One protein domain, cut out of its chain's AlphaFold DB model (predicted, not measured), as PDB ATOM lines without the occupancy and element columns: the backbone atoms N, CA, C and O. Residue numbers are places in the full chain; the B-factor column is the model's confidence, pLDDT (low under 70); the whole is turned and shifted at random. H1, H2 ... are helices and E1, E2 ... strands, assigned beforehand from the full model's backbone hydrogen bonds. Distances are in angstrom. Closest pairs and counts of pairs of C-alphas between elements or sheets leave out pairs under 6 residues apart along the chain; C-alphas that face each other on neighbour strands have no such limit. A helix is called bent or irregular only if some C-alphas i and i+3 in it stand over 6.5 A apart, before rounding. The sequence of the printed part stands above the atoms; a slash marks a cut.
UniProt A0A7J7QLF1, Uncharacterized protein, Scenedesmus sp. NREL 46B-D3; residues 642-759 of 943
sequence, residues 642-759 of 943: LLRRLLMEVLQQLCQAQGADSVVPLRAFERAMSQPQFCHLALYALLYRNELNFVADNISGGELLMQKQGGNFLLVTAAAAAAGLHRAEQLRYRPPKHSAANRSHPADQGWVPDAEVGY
ATOM      1  N   LEU A 642     202.368 164.159 159.734       92.75
ATOM      2  CA  LEU A 642     201.562 164.452 158.551       92.75
ATOM      3  C   LEU A 642     200.093 164.069 158.762       92.75
ATOM      4  O   LEU A 642     199.207 164.879 158.515       92.75
ATOM      5  N   LEU A 643     199.835 162.864 159.282       91.94
ATOM      6  CA  LEU A 643     198.477 162.397 159.576       91.94
ATOM      7  C   LEU A 643     197.763 163.316 160.572       91.94
ATOM      8  O   LEU A 643     196.629 163.718 160.342       91.94
ATOM      9  N   ARG A 644     198.442 163.680 161.665       88.50
ATOM     10  CA  ARG A 644     197.883 164.559 162.702       88.50
ATOM     11  C   ARG A 644     197.560 165.941 162.150       88.50
ATOM     12  O   ARG A 644     196.483 166.451 162.426       88.50
ATOM     13  N   ARG A 645     198.464 166.519 161.355       90.88
ATOM     14  CA  ARG A 645     198.262 167.830 160.738       90.88
ATOM     15  C   ARG A 645     197.083 167.815 159.760       90.88
ATOM     16  O   ARG A 645     196.171 168.607 159.940       90.88
ATOM     17  N   LEU A 646     197.047 166.866 158.821       91.12
ATOM     18  CA  LEU A 646     195.946 166.728 157.854       91.12
ATOM     19  C   LEU A 646     194.588 166.523 158.541       91.12
ATOM     20  O   LEU A 646     193.591 167.102 158.119       91.12
ATOM     21  N   LEU A 647     194.542 165.725 159.615       88.62
ATOM     22  CA  LEU A 647     193.334 165.577 160.426       88.62
ATOM     23  C   LEU A 647     192.925 166.921 161.043       88.62
ATOM     24  O   LEU A 647     191.784 167.332 160.863       88.62
ATOM     25  N   MET A 648     193.837 167.623 161.724       85.94
ATOM     26  CA  MET A 648     193.535 168.920 162.345       85.94
ATOM     27  C   MET A 648     193.113 169.987 161.325       85.94
ATOM     28  O   MET A 648     192.225 170.772 161.631       85.94
ATOM     29  N   GLU A 649     193.669 169.986 160.112       89.50
ATOM     30  CA  GLU A 649     193.270 170.892 159.024       89.50
ATOM     31  C   GLU A 649     191.843 170.594 158.525       89.50
ATOM     32  O   GLU A 649     191.025 171.512 158.429       89.50
ATOM     33  N   VAL A 650     191.495 169.316 158.301       90.00
ATOM     34  CA  VAL A 650     190.113 168.885 157.990       90.00
ATOM     35  C   VAL A 650     189.140 169.326 159.087       90.00
ATOM     36  O   VAL A 650     188.049 169.823 158.802       90.00
ATOM     37  N   LEU A 651     189.526 169.146 160.350       84.38
ATOM     38  CA  LEU A 651     188.707 169.482 161.512       84.38
ATOM     39  C   LEU A 651     188.526 170.995 161.650       84.38
ATOM     40  O   LEU A 651     187.398 171.456 161.788       84.38
ATOM     41  N   GLN A 652     189.602 171.772 161.529       86.06
ATOM     42  CA  GLN A 652     189.569 173.233 161.571       86.06
ATOM     43  C   GLN A 652     188.652 173.803 160.482       86.06
ATOM     44  O   GLN A 652     187.822 174.659 160.783       86.06
ATOM     45  N   GLN A 653     188.738 173.288 159.251       89.19
ATOM     46  CA  GLN A 653     187.859 173.687 158.149       89.19
ATOM     47  C   GLN A 653     186.383 173.349 158.430       89.19
ATOM     48  O   GLN A 653     185.495 174.136 158.106       89.19
ATOM     49  N   LEU A 654     186.099 172.199 159.054       87.50
ATOM     50  CA  LEU A 654     184.735 171.799 159.420       87.50
ATOM     51  C   LEU A 654     184.167 172.643 160.566       87.50
ATOM     52  O   LEU A 654     183.013 173.055 160.479       87.50
ATOM     53  N   CYS A 655     184.965 172.958 161.589       83.38
ATOM     54  CA  CYS A 655     184.554 173.851 162.672       83.38
ATOM     55  C   CYS A 655     184.331 175.284 162.160       83.38
ATOM     56  O   CYS A 655     183.313 175.895 162.471       83.38
ATOM     57  N   GLN A 656     185.210 175.801 161.294       86.19
ATOM     58  CA  GLN A 656     185.012 177.099 160.628       86.19
ATOM     59  C   GLN A 656     183.722 177.138 159.792       86.19
ATOM     60  O   GLN A 656     183.038 178.157 159.778       86.19
ATOM     61  N   ALA A 657     183.356 176.032 159.138       85.50
ATOM     62  CA  ALA A 657     182.133 175.927 158.342       85.50
ATOM     63  C   ALA A 657     180.846 175.675 159.160       85.50
ATOM     64  O   ALA A 657     179.759 175.725 158.585       85.50
ATOM     65  N   GLN A 658     180.944 175.361 160.458       80.94
ATOM     66  CA  GLN A 658     179.801 174.980 161.310       80.94
ATOM     67  C   GLN A 658     179.619 175.859 162.560       80.94
ATOM     68  O   GLN A 658     178.577 175.773 163.204       80.94
ATOM     69  N   GLY A 659     180.584 176.723 162.882       75.75
ATOM     70  CA  GLY A 659     180.563 177.567 164.076       75.75
ATOM     71  C   GLY A 659     181.252 176.925 165.287       75.75
ATOM     72  O   GLY A 659     181.775 175.812 165.225       75.75
ATOM     73  N   ALA A 660     181.286 177.660 166.402       60.91
ATOM     74  CA  ALA A 660     182.044 177.271 167.594       60.91
ATOM     75  C   ALA A 660     181.532 175.970 168.245       60.91
ATOM     76  O   ALA A 660     182.341 175.136 168.656       60.91
ATOM     77  N   ASP A 661     180.213 175.751 168.251       63.06
ATOM     78  CA  ASP A 661     179.509 174.618 168.887       63.06
ATOM     79  C   ASP A 661     179.612 173.302 168.079       63.06
ATOM     80  O   ASP A 661     178.660 172.533 167.938       63.06
ATOM     81  N   SER A 662     180.782 173.072 167.484       65.12
ATOM     82  CA  SER A 662     181.058 172.135 166.389       65.12
ATOM     83  C   SER A 662     180.880 170.647 166.736       65.12
ATOM     84  O   SER A 662     181.830 169.894 166.969       65.12
ATOM     85  N   VAL A 663     179.629 170.191 166.673       75.56
ATOM     86  CA  VAL A 663     179.259 168.782 166.484       75.56
ATOM     87  C   VAL A 663     179.324 168.448 164.997       75.56
ATOM     88  O   VAL A 663     178.368 168.650 164.252       75.56
ATOM     89  N   VAL A 664     180.455 167.899 164.564       82.19
ATOM     90  CA  VAL A 664     180.721 167.582 163.159       82.19
ATOM     91  C   VAL A 664     180.127 166.210 162.809       82.19
ATOM     92  O   VAL A 664     180.595 165.193 163.327       82.19
ATOM     93  N   PRO A 665     179.130 166.095 161.909       84.69
ATOM     94  CA  PRO A 665     178.620 164.787 161.504       84.69
ATOM     95  C   PRO A 665     179.691 163.995 160.749       84.69
ATOM     96  O   PRO A 665     180.377 164.563 159.897       84.69
ATOM     97  N   LEU A 666     179.789 162.676 160.962       83.88
ATOM     98  CA  LEU A 666     180.794 161.840 160.284       83.88
ATOM     99  C   LEU A 666     180.750 162.007 158.752       83.88
ATOM    100  O   LEU A 666     181.784 162.170 158.117       83.88
ATOM    101  N   ARG A 667     179.550 162.117 158.166       85.38
ATOM    102  CA  ARG A 667     179.350 162.379 156.727       85.38
ATOM    103  C   ARG A 667     179.880 163.731 156.234       85.38
ATOM    104  O   ARG A 667     180.110 163.886 155.038       85.38
ATOM    105  N   ALA A 668     180.027 164.730 157.104       87.19
ATOM    106  CA  ALA A 668     180.688 165.988 156.757       87.19
ATOM    107  C   ALA A 668     182.212 165.797 156.737       87.19
ATOM    108  O   ALA A 668     182.872 166.249 155.804       87.19
ATOM    109  N   PHE A 669     182.740 165.036 157.701       85.88
ATOM    110  CA  PHE A 669     184.143 164.639 157.763       85.88
ATOM    111  C   PHE A 669     184.567 163.778 156.556       85.88
ATOM    112  O   PHE A 669     185.533 164.123 155.884       85.88
ATOM    113  N   GLU A 670     183.793 162.746 156.195       86.06
ATOM    114  CA  GLU A 670     183.963 161.935 154.967       86.06
ATOM    115  C   GLU A 670     184.095 162.816 153.704       86.06
ATOM    116  O   GLU A 670     185.017 162.652 152.899       86.06
ATOM    117  N   ARG A 671     183.199 163.802 153.539       87.94
ATOM    118  CA  ARG A 671     183.231 164.738 152.399       87.94
ATOM    119  C   ARG A 671     184.444 165.659 152.423       87.94
ATOM    120  O   ARG A 671     184.964 165.971 151.359       87.94
ATOM    121  N   ALA A 672     184.873 166.111 153.600       88.00
ATOM    122  CA  ALA A 672     186.054 166.954 153.732       88.00
ATOM    123  C   ALA A 672     187.329 166.168 153.403       88.00
ATOM    124  O   ALA A 672     188.086 166.612 152.550       88.00
ATOM    125  N   MET A 673     187.502 164.951 153.938       87.50
ATOM    126  CA  MET A 673     188.604 164.049 153.554       87.50
ATOM    127  C   MET A 673     188.671 163.775 152.042       87.50
ATOM    128  O   MET A 673     189.746 163.518 151.510       87.50
ATOM    129  N   SER A 674     187.525 163.824 151.356       87.25
ATOM    130  CA  SER A 674     187.416 163.616 149.907       87.25
ATOM    131  C   SER A 674     187.854 164.827 149.060       87.25
ATOM    132  O   SER A 674     187.858 164.728 147.833       87.25
ATOM    133  N   GLN A 675     188.191 165.975 149.663       88.56
ATOM    134  CA  GLN A 675     188.625 167.170 148.929       88.56
ATOM    135  C   GLN A 675     190.076 167.023 148.424       88.56
ATOM    136  O   GLN A 675     190.911 166.472 149.146       88.56
ATOM    137  N   PRO A 676     190.432 167.550 147.231       86.06
ATOM    138  CA  PRO A 676     191.766 167.364 146.640       86.06
ATOM    139  C   PRO A 676     192.932 167.803 147.538       86.06
ATOM    140  O   PRO A 676     193.976 167.152 147.550       86.06
ATOM    141  N   GLN A 677     192.734 168.855 148.339       88.25
ATOM    142  CA  GLN A 677     193.715 169.362 149.309       88.25
ATOM    143  C   GLN A 677     194.114 168.349 150.399       88.25
ATOM    144  O   GLN A 677     195.174 168.487 150.998       88.25
ATOM    145  N   PHE A 678     193.308 167.304 150.621       89.69
ATOM    146  CA  PHE A 678     193.590 166.220 151.563       89.69
ATOM    147  C   PHE A 678     193.833 164.877 150.861       89.69
ATOM    148  O   PHE A 678     193.693 163.822 151.480       89.69
ATOM    149  N   CYS A 679     194.241 164.869 149.586       88.19
ATOM    150  CA  CYS A 679     194.529 163.632 148.844       88.19
ATOM    151  C   CYS A 679     195.550 162.708 149.547       88.19
ATOM    152  O   CYS A 679     195.439 161.483 149.464       88.19
ATOM    153  N   HIS A 680     196.494 163.259 150.322       90.62
ATOM    154  CA  HIS A 680     197.411 162.480 151.165       90.62
ATOM    155  C   HIS A 680     196.697 161.725 152.299       90.62
ATOM    156  O   HIS A 680     197.159 160.658 152.701       90.62
ATOM    157  N   LEU A 681     195.572 162.237 152.807       90.94
ATOM    158  CA  LEU A 681     194.775 161.612 153.870       90.94
ATOM    159  C   LEU A 681     194.072 160.340 153.374       90.94
ATOM    160  O   LEU A 681     193.972 159.363 154.118       90.94
ATOM    161  N   ALA A 682     193.696 160.293 152.091       87.69
ATOM    162  CA  ALA A 682     193.150 159.093 151.461       87.69
ATOM    163  C   ALA A 682     194.133 157.904 151.503       87.69
ATOM    164  O   ALA A 682     193.703 156.766 151.673       87.69
ATOM    165  N   LEU A 683     195.453 158.141 151.453       89.50
ATOM    166  CA  LEU A 683     196.451 157.078 151.657       89.50
ATOM    167  C   LEU A 683     196.385 156.466 153.059       89.50
ATOM    168  O   LEU A 683     196.654 155.277 153.220       89.50
ATOM    169  N   TYR A 684     196.051 157.262 154.075       91.06
ATOM    170  CA  TYR A 684     195.867 156.758 155.431       91.06
ATOM    171  C   TYR A 684     194.528 156.033 155.566       91.06
ATOM    172  O   TYR A 684     194.502 154.943 156.131       91.06
ATOM    173  N   ALA A 685     193.447 156.562 154.983       86.25
ATOM    174  CA  ALA A 685     192.137 155.905 154.964       86.25
ATOM    175  C   ALA A 685     192.171 154.537 154.253       86.25
ATOM    176  O   ALA A 685     191.598 153.575 154.758       86.25
ATOM    177  N   LEU A 686     192.925 154.404 153.152       84.44
ATOM    178  CA  LEU A 686     193.146 153.139 152.433       84.44
ATOM    179  C   LEU A 686     193.861 152.059 153.263       84.44
ATOM    180  O   LEU A 686     193.842 150.890 152.884       84.44
ATOM    181  N   LEU A 687     194.467 152.401 154.406       83.69
ATOM    182  CA  LEU A 687     194.938 151.393 155.355       83.69
ATOM    183  C   LEU A 687     193.800 150.776 156.184       83.69
ATOM    184  O   LEU A 687     194.101 149.895 156.981       83.69
ATOM    185  N   TYR A 688     192.533 151.171 156.042       80.00
ATOM    186  CA  TYR A 688     191.411 150.710 156.872       80.00
ATOM    187  C   TYR A 688     190.273 150.111 156.030       80.00
ATOM    188  O   TYR A 688     190.049 150.497 154.890       80.00
ATOM    189  N   ARG A 689     189.520 149.168 156.616       69.44
ATOM    190  CA  ARG A 689     188.367 148.501 155.970       69.44
ATOM    191  C   ARG A 689     187.212 149.464 155.661       69.44
ATOM    192  O   ARG A 689     186.454 149.241 154.723       69.44
ATOM    193  N   ASN A 690     187.036 150.491 156.485       70.62
ATOM    194  CA  ASN A 690     186.018 151.523 156.333       70.62
ATOM    195  C   ASN A 690     186.488 152.835 156.979       70.62
ATOM    196  O   ASN A 690     187.328 152.839 157.882       70.62
ATOM    197  N   GLU A 691     185.903 153.946 156.537       77.00
ATOM    198  CA  GLU A 691     186.208 155.285 157.051       77.00
ATOM    199  C   GLU A 691     185.856 155.408 158.537       77.00
ATOM    200  O   GLU A 691     186.619 156.007 159.289       77.00
ATOM    201  N   LEU A 692     184.790 154.734 158.996       77.50
ATOM    202  CA  LEU A 692     184.465 154.644 160.422       77.50
ATOM    203  C   LEU A 692     185.659 154.132 161.241       77.50
ATOM    204  O   LEU A 692     186.006 154.792 162.212       77.50
ATOM    205  N   ASN A 693     186.323 153.032 160.845       75.31
ATOM    206  CA  ASN A 693     187.494 152.508 161.563       75.31
ATOM    207  C   ASN A 693     188.749 153.384 161.401       75.31
ATOM    208  O   ASN A 693     189.595 153.370 162.290       75.31
ATOM    209  N   PHE A 694     188.883 154.147 160.311       82.50
ATOM    210  CA  PHE A 694     189.956 155.141 160.180       82.50
ATOM    211  C   PHE A 694     189.776 156.287 161.185       82.50
ATOM    212  O   PHE A 694     190.690 156.594 161.953       82.50
ATOM    213  N   VAL A 695     188.584 156.886 161.206       81.19
ATOM    214  CA  VAL A 695     188.223 158.013 162.073       81.19
ATOM    215  C   VAL A 695     188.334 157.605 163.541       81.19
ATOM    216  O   VAL A 695     189.114 158.187 164.291       81.19
ATOM    217  N   ALA A 696     187.648 156.523 163.902       72.88
ATOM    218  CA  ALA A 696     187.785 155.761 165.139       72.88
ATOM    219  C   ALA A 696     189.219 155.703 165.700       72.88
ATOM    220  O   ALA A 696     189.485 156.118 166.831       72.88
ATOM    221  N   ASP A 697     190.139 155.146 164.916       71.81
ATOM    222  CA  ASP A 697     191.471 154.746 165.368       71.81
ATOM    223  C   ASP A 697     192.454 155.919 165.517       71.81
ATOM    224  O   ASP A 697     193.484 155.795 166.183       71.81
ATOM    225  N   ASN A 698     192.136 157.065 164.908       72.94
ATOM    226  CA  ASN A 698     192.989 158.253 164.918       72.94
ATOM    227  C   ASN A 698     192.424 159.393 165.781       72.94
ATOM    228  O   ASN A 698     193.199 160.186 166.311       72.94
ATOM    229  N   ILE A 699     191.105 159.437 166.000       69.38
ATOM    230  CA  ILE A 699     190.459 160.385 166.923       69.38
ATOM    231  C   ILE A 699     190.544 159.927 168.386       69.38
ATOM    232  O   ILE A 699     190.753 160.748 169.272       69.38
ATOM    233  N   SER A 700     190.483 158.619 168.659       56.50
ATOM    234  CA  SER A 700     190.425 158.055 170.024       56.50
ATOM    235  C   SER A 700     191.670 158.226 170.918       56.50
ATOM    236  O   SER A 700     191.734 157.658 172.010       56.50
ATOM    237  N   GLY A 701     192.646 159.028 170.490       52.69
ATOM    238  CA  GLY A 701     193.787 159.471 171.294       52.69
ATOM    239  C   GLY A 701     194.057 160.978 171.214       52.69
ATOM    240  O   GLY A 701     195.188 161.380 171.485       52.69
ATOM    241  N   GLY A 702     193.077 161.787 170.792       57.75
ATOM    242  CA  GLY A 702     193.220 163.225 170.544       57.75
ATOM    243  C   GLY A 702     192.091 164.087 171.124       57.75
ATOM    244  O   GLY A 702     191.344 163.661 171.999       57.75
ATOM    245  N   GLU A 703     191.977 165.317 170.620       58.25
ATOM    246  CA  GLU A 703     191.074 166.378 171.109       58.25
ATOM    247  C   GLU A 703     189.607 166.221 170.669       58.25
ATOM    248  O   GLU A 703     188.818 167.159 170.773       58.25
ATOM    249  N   LEU A 704     189.225 165.051 170.159       64.12
ATOM    250  CA  LEU A 704     187.891 164.763 169.639       64.12
ATOM    251  C   LEU A 704     187.382 163.427 170.160       64.12
ATOM    252  O   LEU A 704     188.140 162.502 170.448       64.12
ATOM    253  N   LEU A 705     186.064 163.338 170.253       72.38
ATOM    254  CA  LEU A 705     185.346 162.198 170.788       72.38
ATOM    255  C   LEU A 705     184.289 161.780 169.768       72.38
ATOM    256  O   LEU A 705     183.562 162.616 169.230       72.38
ATOM    257  N   MET A 706     184.218 160.480 169.481       77.44
ATOM    258  CA  MET A 706     183.174 159.942 168.617       77.44
ATOM    259  C   MET A 706     181.937 159.645 169.464       77.44
ATOM    260  O   MET A 706     182.003 158.906 170.446       77.44
ATOM    261  N   GLN A 707     180.805 160.222 169.084       79.12
ATOM    262  CA  GLN A 707     179.547 160.122 169.813       79.12
ATOM    263  C   GLN A 707     178.460 159.558 168.892       79.12
ATOM    264  O   GLN A 707     178.437 159.848 167.694       79.12
ATOM    265  N   LYS A 708     177.558 158.732 169.428       79.50
ATOM    266  CA  LYS A 708     176.475 158.113 168.650       79.50
ATOM    267  C   LYS A 708     175.126 158.710 169.035       79.50
ATOM    268  O   LYS A 708     174.680 158.561 170.171       79.50
ATOM    269  N   GLN A 709     174.452 159.352 168.081       79.06
ATOM    270  CA  GLN A 709     173.156 160.002 168.294       79.06
ATOM    271  C   GLN A 709     172.189 159.669 167.151       79.06
ATOM    272  O   GLN A 709     172.484 159.905 165.981       79.06
ATOM    273  N   GLY A 710     171.024 159.099 167.478       77.44
ATOM    274  CA  GLY A 710     169.982 158.787 166.486       77.44
ATOM    275  C   GLY A 710     170.435 157.849 165.355       77.44
ATOM    276  O   GLY A 710     169.965 157.977 164.232       77.44
ATOM    277  N   GLY A 711     171.402 156.963 165.620       76.81
ATOM    278  CA  GLY A 711     172.019 156.090 164.611       76.81
ATOM    279  C   GLY A 711     173.125 156.742 163.770       76.81
ATOM    280  O   GLY A 711     173.864 156.025 163.102       76.81
ATOM    281  N   ASN A 712     173.300 158.065 163.844       78.25
ATOM    282  CA  ASN A 712     174.425 158.763 163.229       78.25
ATOM    283  C   ASN A 712     175.650 158.754 164.153       78.25
ATOM    284  O   ASN A 712     175.524 158.805 165.379       78.25
ATOM    285  N   PHE A 713     176.835 158.741 163.545       79.31
ATOM    286  CA  PHE A 713     178.097 159.021 164.224       79.31
ATOM    287  C   PHE A 713     178.432 160.508 164.078       79.31
ATOM    288  O   PHE A 713     178.324 161.081 162.990       79.31
ATOM    289  N   LEU A 714     178.836 161.110 165.188       81.69
ATOM    290  CA  LEU A 714     179.184 162.515 165.333       81.69
ATOM    291  C   LEU A 714     180.596 162.611 165.912       81.69
ATOM    292  O   LEU A 714     181.010 161.755 166.694       81.69
ATOM    293  N   LEU A 715     181.322 163.651 165.530       80.62
ATOM    294  CA  LEU A 715     182.641 163.988 166.039       80.62
ATOM    295  C   LEU A 715     182.502 165.287 166.825       80.62
ATOM    296  O   LEU A 715     182.127 166.317 166.271       80.62
ATOM    297  N   VAL A 716     182.748 165.208 168.127       75.12
ATOM    298  CA  VAL A 716     182.533 166.306 169.073       75.12
ATOM    299  C   VAL A 716     183.880 166.684 169.662       75.12
ATOM    300  O   VAL A 716     184.623 165.809 170.114       75.12
ATOM    301  N   THR A 717     184.231 167.969 169.630       74.75
ATOM    302  CA  THR A 717     185.485 168.436 170.237       74.75
ATOM    303  C   THR A 717     185.472 168.164 171.742       74.75
ATOM    304  O   THR A 717     184.422 168.197 172.387       74.75
ATOM    305  N   ALA A 718     186.638 167.914 172.337       71.56
ATOM    306  CA  ALA A 718     186.753 167.680 173.774       71.56
ATOM    307  C   ALA A 718     186.206 168.865 174.593       71.56
ATOM    308  O   ALA A 718     185.648 168.654 175.666       71.56
ATOM    309  N   ALA A 719     186.284 170.090 174.056       69.38
ATOM    310  CA  ALA A 719     185.653 171.280 174.619       69.38
ATOM    311  C   ALA A 719     184.112 171.215 174.575       69.38
ATOM    312  O   ALA A 719     183.476 171.350 175.618       69.38
ATOM    313  N   ALA A 720     183.503 170.940 173.414       70.38
ATOM    314  CA  ALA A 720     182.042 170.836 173.285       70.38
ATOM    315  C   ALA A 720     181.454 169.655 174.087       70.38
ATOM    316  O   ALA A 720     180.352 169.746 174.630       70.38
ATOM    317  N   ALA A 721     182.212 168.563 174.227       72.19
ATOM    318  CA  ALA A 721     181.856 167.447 175.098       72.19
ATOM    319  C   ALA A 721     181.968 167.814 176.591       72.19
ATOM    320  O   ALA A 721     181.053 167.522 177.363       72.19
ATOM    321  N   ALA A 722     183.045 168.495 177.003       70.69
ATOM    322  CA  ALA A 722     183.231 168.964 178.380       70.69
ATOM    323  C   ALA A 722     182.200 170.031 178.796       70.69
ATOM    324  O   ALA A 722     181.812 170.077 179.961       70.69
ATOM    325  N   ALA A 723     181.699 170.828 177.846       71.19
ATOM    326  CA  ALA A 723     180.583 171.752 178.047       71.19
ATOM    327  C   ALA A 723     179.236 171.046 178.332       71.19
ATOM    328  O   ALA A 723     178.251 171.706 178.658       71.19
ATOM    329  N   GLY A 724     179.160 169.714 178.215       63.47
ATOM    330  CA  GLY A 724     177.975 168.925 178.570       63.47
ATOM    331  C   GLY A 724     176.791 169.063 177.605       63.47
ATOM    332  O   GLY A 724     175.714 168.536 177.889       63.47
ATOM    333  N   LEU A 725     176.988 169.728 176.461       57.34
ATOM    334  CA  LEU A 725     175.949 170.064 175.479       57.34
ATOM    335  C   LEU A 725     175.234 168.832 174.887       57.34
ATOM    336  O   LEU A 725     174.085 168.929 174.454       57.34
ATOM    337  N   HIS A 726     175.872 167.654 174.903       56.09
ATOM    338  CA  HIS A 726     175.368 166.451 174.233       56.09
ATOM    339  C   HIS A 726     175.307 165.231 175.162       56.09
ATOM    340  O   HIS A 726     176.308 164.564 175.407       56.09
ATOM    341  N   ARG A 727     174.088 164.866 175.587       56.97
ATOM    342  CA  ARG A 727     173.756 163.631 176.341       56.97
ATOM    343  C   ARG A 727     173.898 162.318 175.537       56.97
ATOM    344  O   ARG A 727     173.349 161.295 175.940       56.97
ATOM    345  N   ALA A 728     174.544 162.334 174.375       59.56
ATOM    346  CA  ALA A 728     174.645 161.161 173.511       59.56
ATOM    347  C   ALA A 728     175.777 160.211 173.952       59.56
ATOM    348  O   ALA A 728     176.666 160.569 174.726       59.56
ATOM    349  N   GLU A 729     175.729 158.970 173.475       63.34
ATOM    350  CA  GLU A 729     176.621 157.903 173.927       63.34
ATOM    351  C   GLU A 729     178.055 158.158 173.445       63.34
ATOM    352  O   GLU A 729     178.338 158.075 172.245       63.34
ATOM    353  N   GLN A 730     178.953 158.501 174.377       63.56
ATOM    354  CA  GLN A 730     180.382 158.621 174.096       63.56
ATOM    355  C   GLN A 730     180.946 157.224 173.843       63.56
ATOM    356  O   GLN A 730     180.974 156.365 174.731       63.56
ATOM    357  N   LEU A 731     181.379 157.006 172.606       63.31
ATOM    358  CA  LEU A 731     182.020 155.778 172.191       63.31
ATOM    359  C   LEU A 731     183.519 155.919 172.429       63.31
ATOM    360  O   LEU A 731     184.142 156.891 171.995       63.31
ATOM    361  N   ARG A 732     184.116 154.925 173.085       59.78
ATOM    362  CA  ARG A 732     185.551 154.895 173.348       59.78
ATOM    363  C   ARG A 732     186.192 153.721 172.638       59.78
ATOM    364  O   ARG A 732     185.753 152.579 172.774       59.78
ATOM    365  N   TYR A 733     187.270 154.000 171.911       56.59
ATOM    366  CA  TYR A 733     188.076 152.933 171.348       56.59
ATOM    367  C   TYR A 733     188.808 152.222 172.474       56.59
ATOM    368  O   TYR A 733     189.591 152.823 173.216       56.59
ATOM    369  N   ARG A 734     188.598 150.918 172.568       55.47
ATOM    370  CA  ARG A 734     189.506 150.021 173.256       55.47
ATOM    371  C   ARG A 734     190.548 149.564 172.233       55.47
ATOM    372  O   ARG A 734     190.223 148.696 171.423       55.47
ATOM    373  N   PRO A 735     191.782 150.105 172.243       51.81
ATOM    374  CA  PRO A 735     192.819 149.601 171.355       51.81
ATOM    375  C   PRO A 735     193.060 148.103 171.619       51.81
ATOM    376  O   PRO A 735     192.976 147.671 172.779       51.81
ATOM    377  N   PRO A 736     193.360 147.308 170.574       50.53
ATOM    378  CA  PRO A 736     193.577 145.871 170.698       50.53
ATOM    379  C   PRO A 736     194.668 145.569 171.724       50.53
ATOM    380  O   PRO A 736     195.720 146.213 171.749       50.53
ATOM    381  N   LYS A 737     194.436 144.561 172.572       47.72
ATOM    382  CA  LYS A 737     195.358 144.207 173.673       47.72
ATOM    383  C   LYS A 737     196.689 143.629 173.191       47.72
ATOM    384  O   LYS A 737     197.652 143.581 173.954       47.72
ATOM    385  N   HIS A 738     196.726 143.171 171.944       46.91
ATOM    386  CA  HIS A 738     197.887 142.582 171.299       46.91
ATOM    387  C   HIS A 738     198.114 143.298 169.970       46.91
ATOM    388  O   HIS A 738     197.189 143.448 169.177       46.91
ATOM    389  N   SER A 739     199.345 143.729 169.706       45.06
ATOM    390  CA  SER A 739     199.675 144.488 168.494       45.06
ATOM    391  C   SER A 739     199.602 143.652 167.206       45.06
ATOM    392  O   SER A 739     199.422 144.197 166.120       45.06
ATOM    393  N   ALA A 740     199.656 142.324 167.346       41.12
ATOM    394  CA  ALA A 740     199.399 141.339 166.299       41.12
ATOM    395  C   ALA A 740     197.920 140.887 166.210       41.12
ATOM    396  O   ALA A 740     197.637 139.879 165.567       41.12
ATOM    397  N   ALA A 741     196.975 141.576 166.863       41.34
ATOM    398  CA  ALA A 741     195.552 141.266 166.712       41.34
ATOM    399  C   ALA A 741     195.082 141.571 165.279       41.34
ATOM    400  O   ALA A 741     195.262 142.683 164.773       41.34
ATOM    401  N   ASN A 742     194.459 140.586 164.628       43.84
ATOM    402  CA  ASN A 742     193.875 140.781 163.306       43.84
ATOM    403  C   ASN A 742     192.705 141.768 163.377       43.84
ATOM    404  O   ASN A 742     191.879 141.730 164.291       43.84
ATOM    405  N   ARG A 743     192.611 142.630 162.362       51.53
ATOM    406  CA  ARG A 743     191.609 143.705 162.265       51.53
ATOM    407  C   ARG A 743     190.184 143.161 162.199       51.53
ATOM    408  O   ARG A 743     189.233 143.867 162.519       51.53
ATOM    409  N   SER A 744     190.057 141.913 161.768       36.69
ATOM    410  CA  SER A 744     188.831 141.137 161.629       36.69
ATOM    411  C   SER A 744     188.262 140.565 162.941       36.69
ATOM    412  O   SER A 744     187.139 140.067 162.915       36.69
ATOM    413  N   HIS A 745     188.964 140.626 164.083       36.16
ATOM    414  CA  HIS A 745     188.491 139.998 165.326       36.16
ATOM    415  C   HIS A 745     187.476 140.882 166.096       36.16
ATOM    416  O   HIS A 745     187.864 141.934 166.611       36.16
ATOM    417  N   PRO A 746     186.189 140.488 166.249       37.22
ATOM    418  CA  PRO A 746     185.158 141.387 166.789       37.22
ATOM    419  C   PRO A 746     185.381 141.809 168.247       37.22
ATOM    420  O   PRO A 746     185.025 142.918 168.626       37.22
ATOM    421  N   ALA A 747     186.020 140.960 169.062       36.38
ATOM    422  CA  ALA A 747     186.333 141.278 170.458       36.38
ATOM    423  C   ALA A 747     187.488 142.293 170.623       36.38
ATOM    424  O   ALA A 747     187.687 142.812 171.724       36.38
ATOM    425  N   ASP A 748     188.226 142.582 169.546       41.31
ATOM    426  CA  ASP A 748     189.277 143.606 169.484       41.31
ATOM    427  C   ASP A 748     188.852 144.841 168.660       41.31
ATOM    428  O   ASP A 748     189.477 145.895 168.767       41.31
ATOM    429  N   GLN A 749     187.726 144.778 167.933       42.38
ATOM    430  CA  GLN A 749     186.995 145.954 167.427       42.38
ATOM    431  C   GLN A 749     186.197 146.632 168.558       42.38
ATOM    432  O   GLN A 749     185.005 146.904 168.434       42.38
ATOM    433  N   GLY A 750     186.853 146.871 169.696       47.25
ATOM    434  CA  GLY A 750     186.220 147.284 170.944       47.25
ATOM    435  C   GLY A 750     185.772 148.743 170.956       47.25
ATOM    436  O   GLY A 750     186.319 149.541 171.711       47.25
ATOM    437  N   TRP A 751     184.758 149.085 170.165       50.78
ATOM    438  CA  TRP A 751     183.970 150.300 170.348       50.78
ATOM    439  C   TRP A 751     182.974 150.084 171.476       50.78
ATOM    440  O   TRP A 751     181.872 149.587 171.276       50.78
ATOM    441  N   VAL A 752     183.431 150.417 172.679       50.88
ATOM    442  CA  VAL A 752     182.709 150.204 173.928       50.88
ATOM    443  C   VAL A 752     182.144 151.562 174.369       50.88
ATOM    444  O   VAL A 752     182.911 152.529 174.424       50.88
ATOM    445  N   PRO A 753     180.837 151.685 174.667       51.78
ATOM    446  CA  PRO A 753     180.298 152.866 175.341       51.78
ATOM    447  C   PRO A 753     181.082 153.142 176.628       51.78
ATOM    448  O   PRO A 753     181.367 152.198 177.362       51.78
ATOM    449  N   ASP A 754     181.402 154.394 176.974       51.97
ATOM    450  CA  ASP A 754     182.147 154.666 178.225       51.97
ATOM    451  C   ASP A 754     181.408 154.135 179.485       51.97
ATOM    452  O   ASP A 754     182.044 153.803 180.484       51.97
ATOM    453  N   ALA A 755     180.085 153.929 179.410       54.22
ATOM    454  CA  ALA A 755     179.295 153.216 180.422       54.22
ATOM    455  C   ALA A 755     179.701 151.732 180.601       54.22
ATOM    456  O   ALA A 755     179.770 151.241 181.727       54.22
ATOM    457  N   GLU A 756     180.022 151.020 179.517       53.03
ATOM    458  CA  GLU A 756     180.519 149.632 179.531       53.03
ATOM    459  C   GLU A 756     182.039 149.533 179.782       53.03
ATOM    460  O   GLU A 756     182.550 148.463 180.129       53.03
ATOM    461  N   VAL A 757     182.777 150.643 179.657       53.12
ATOM    462  CA  VAL A 757     184.177 150.755 180.120       53.12
ATOM    463  C   VAL A 757     184.258 150.791 181.661       53.12
ATOM    464  O   VAL A 757     185.343 150.634 182.226       53.12
ATOM    465  N   GLY A 758     183.112 150.917 182.344       41.62
ATOM    466  CA  GLY A 758     182.972 150.894 183.799       41.62
ATOM    467  C   GLY A 758     183.747 149.769 184.499       41.62
ATOM    468  O   GLY A 758     183.830 148.631 184.030       41.62
ATOM    469  N   TYR A 759     184.325 150.114 185.654       39.16
ATOM    470  CA  TYR A 759     185.180 149.244 186.465       39.16
ATOM    471  C   TYR A 759     184.557 147.856 186.685       39.16
ATOM    472  O   TYR A 759     183.588 147.704 187.429       39.16
TER     473      TYR A 759
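AT A GLANCE: This is residues 642 to 759 of the 943 residues of an uncharacterized protein of Scenedesmus sp. NREL 46B-D3 (UniProt A0A7J7QLF1). Picture a strongly twisted wall of five antiparallel strands, with the helices H1 and H4 over one face, H2 beside the strands on that same face, and H3 beyond these helices, off the sheet. The short helix H5 packs on the opposite face, and a long loop, residues 735 to 749, joins E4 and E5 at the E5 edge. The printed part has 118 residues, with five named helices and five named strands in the order H1 E1 H2 H3 H4 E2 E3 H5 E4 E5; the sheet runs E1 E3 E2 E4 E5, and the class is mixed, helices and strands. The whole is compact, with a radius of gyration of the C-alphas of 14.4 A and spans of 37 by 35 by 23 A.

IN THESE COORDINATES: Start in the sheet with E2, residues 704 to 709, where C-alpha 704 stands at (187.891, 164.763, 169.639) and the strand runs 15.5 A. E3, residues 712 to 717, comes back over 16.3 A. E4, residues 729 to 734, is 15.1 A long; E1, residues 663 to 665, and E5, residues 750 to 753, are shorter. Find the longest helix, H1, residues 642 to 658, at C-alpha 642 (201.562, 164.452, 158.551); it runs 24.3 A to C-alpha 658 at (179.801, 174.980, 161.310). H2 is residues 666 to 673, and H4, residues 691 to 699, covers 11.9 A. H3, residues 676 to 685, covers 14.2 A and is irregular: C-alphas 677 and 680 are 8.0 A apart. H5 is residues 718 to 722.

HOW THE PARTS SIT: Look first at E2 and E3, a hairpin of inner strands at 148 degrees, where N 707 and O 714 are 2.8 A apart. On the other side of E3 from E2 comes the edge strand E1, antiparallel at 143 degrees, with N 715 and O 664 at 2.8 A. Beside E2 stands E4, antiparallel at 127 degrees, with N 731 and O 706 at 2.9 A. E4 and the edge strand E5 form a hairpin at 151 degrees, with N 734 and O 750 at 2.8 A. The pairing is staggered: residues 729 to 731 of E4 pair with E2, and residues 731 to 734 with E5. E3, H5 and E4 make a split strand-helix-strand unit, two strands of one sheet with a helix between them along the chain and E2 between them in the sheet, and its crossover is right-handed. H4 is on the sheet at a height of 8.5 A, over E4, and runs slantwise to the strands at 55 degrees to E4 on the local plane. H1, on the same face, lies over E1 and E3. H5 is on the opposite face, only just over E2, with 3 of its C-alphas falling there. With residues 650 to 654 alone, H1 touches H2, a steep tilt of 60 degrees, opposite ways; their closest C-alphas, of Val 650 and Ala 672, are 6.2 A apart. With residues 643 to 650 alone, H1 touches H3, closest at the C-alphas of Leu 646 and Leu 681, 6.6 A. H3 is not on the sheet. Every O i to N i+4 pair is within hydrogen-bond range in H1, H2, H4 and H5; in H3 it is 1 of 6, beside 6 of 7 O i to N i+3 pairs.

THE WHOLE: The two C-alphas farthest apart are those of Pro 676 and Tyr 759, 44.2 A. The printed part has no cut. The link from E4 to E5, 15 residues, is long; that from H5 to E4 is short, and the others are tight. The mean pLDDT of the printed part is 70.8, and 47 residues are under 70, among them residues 699 to 704 and 724 to 759.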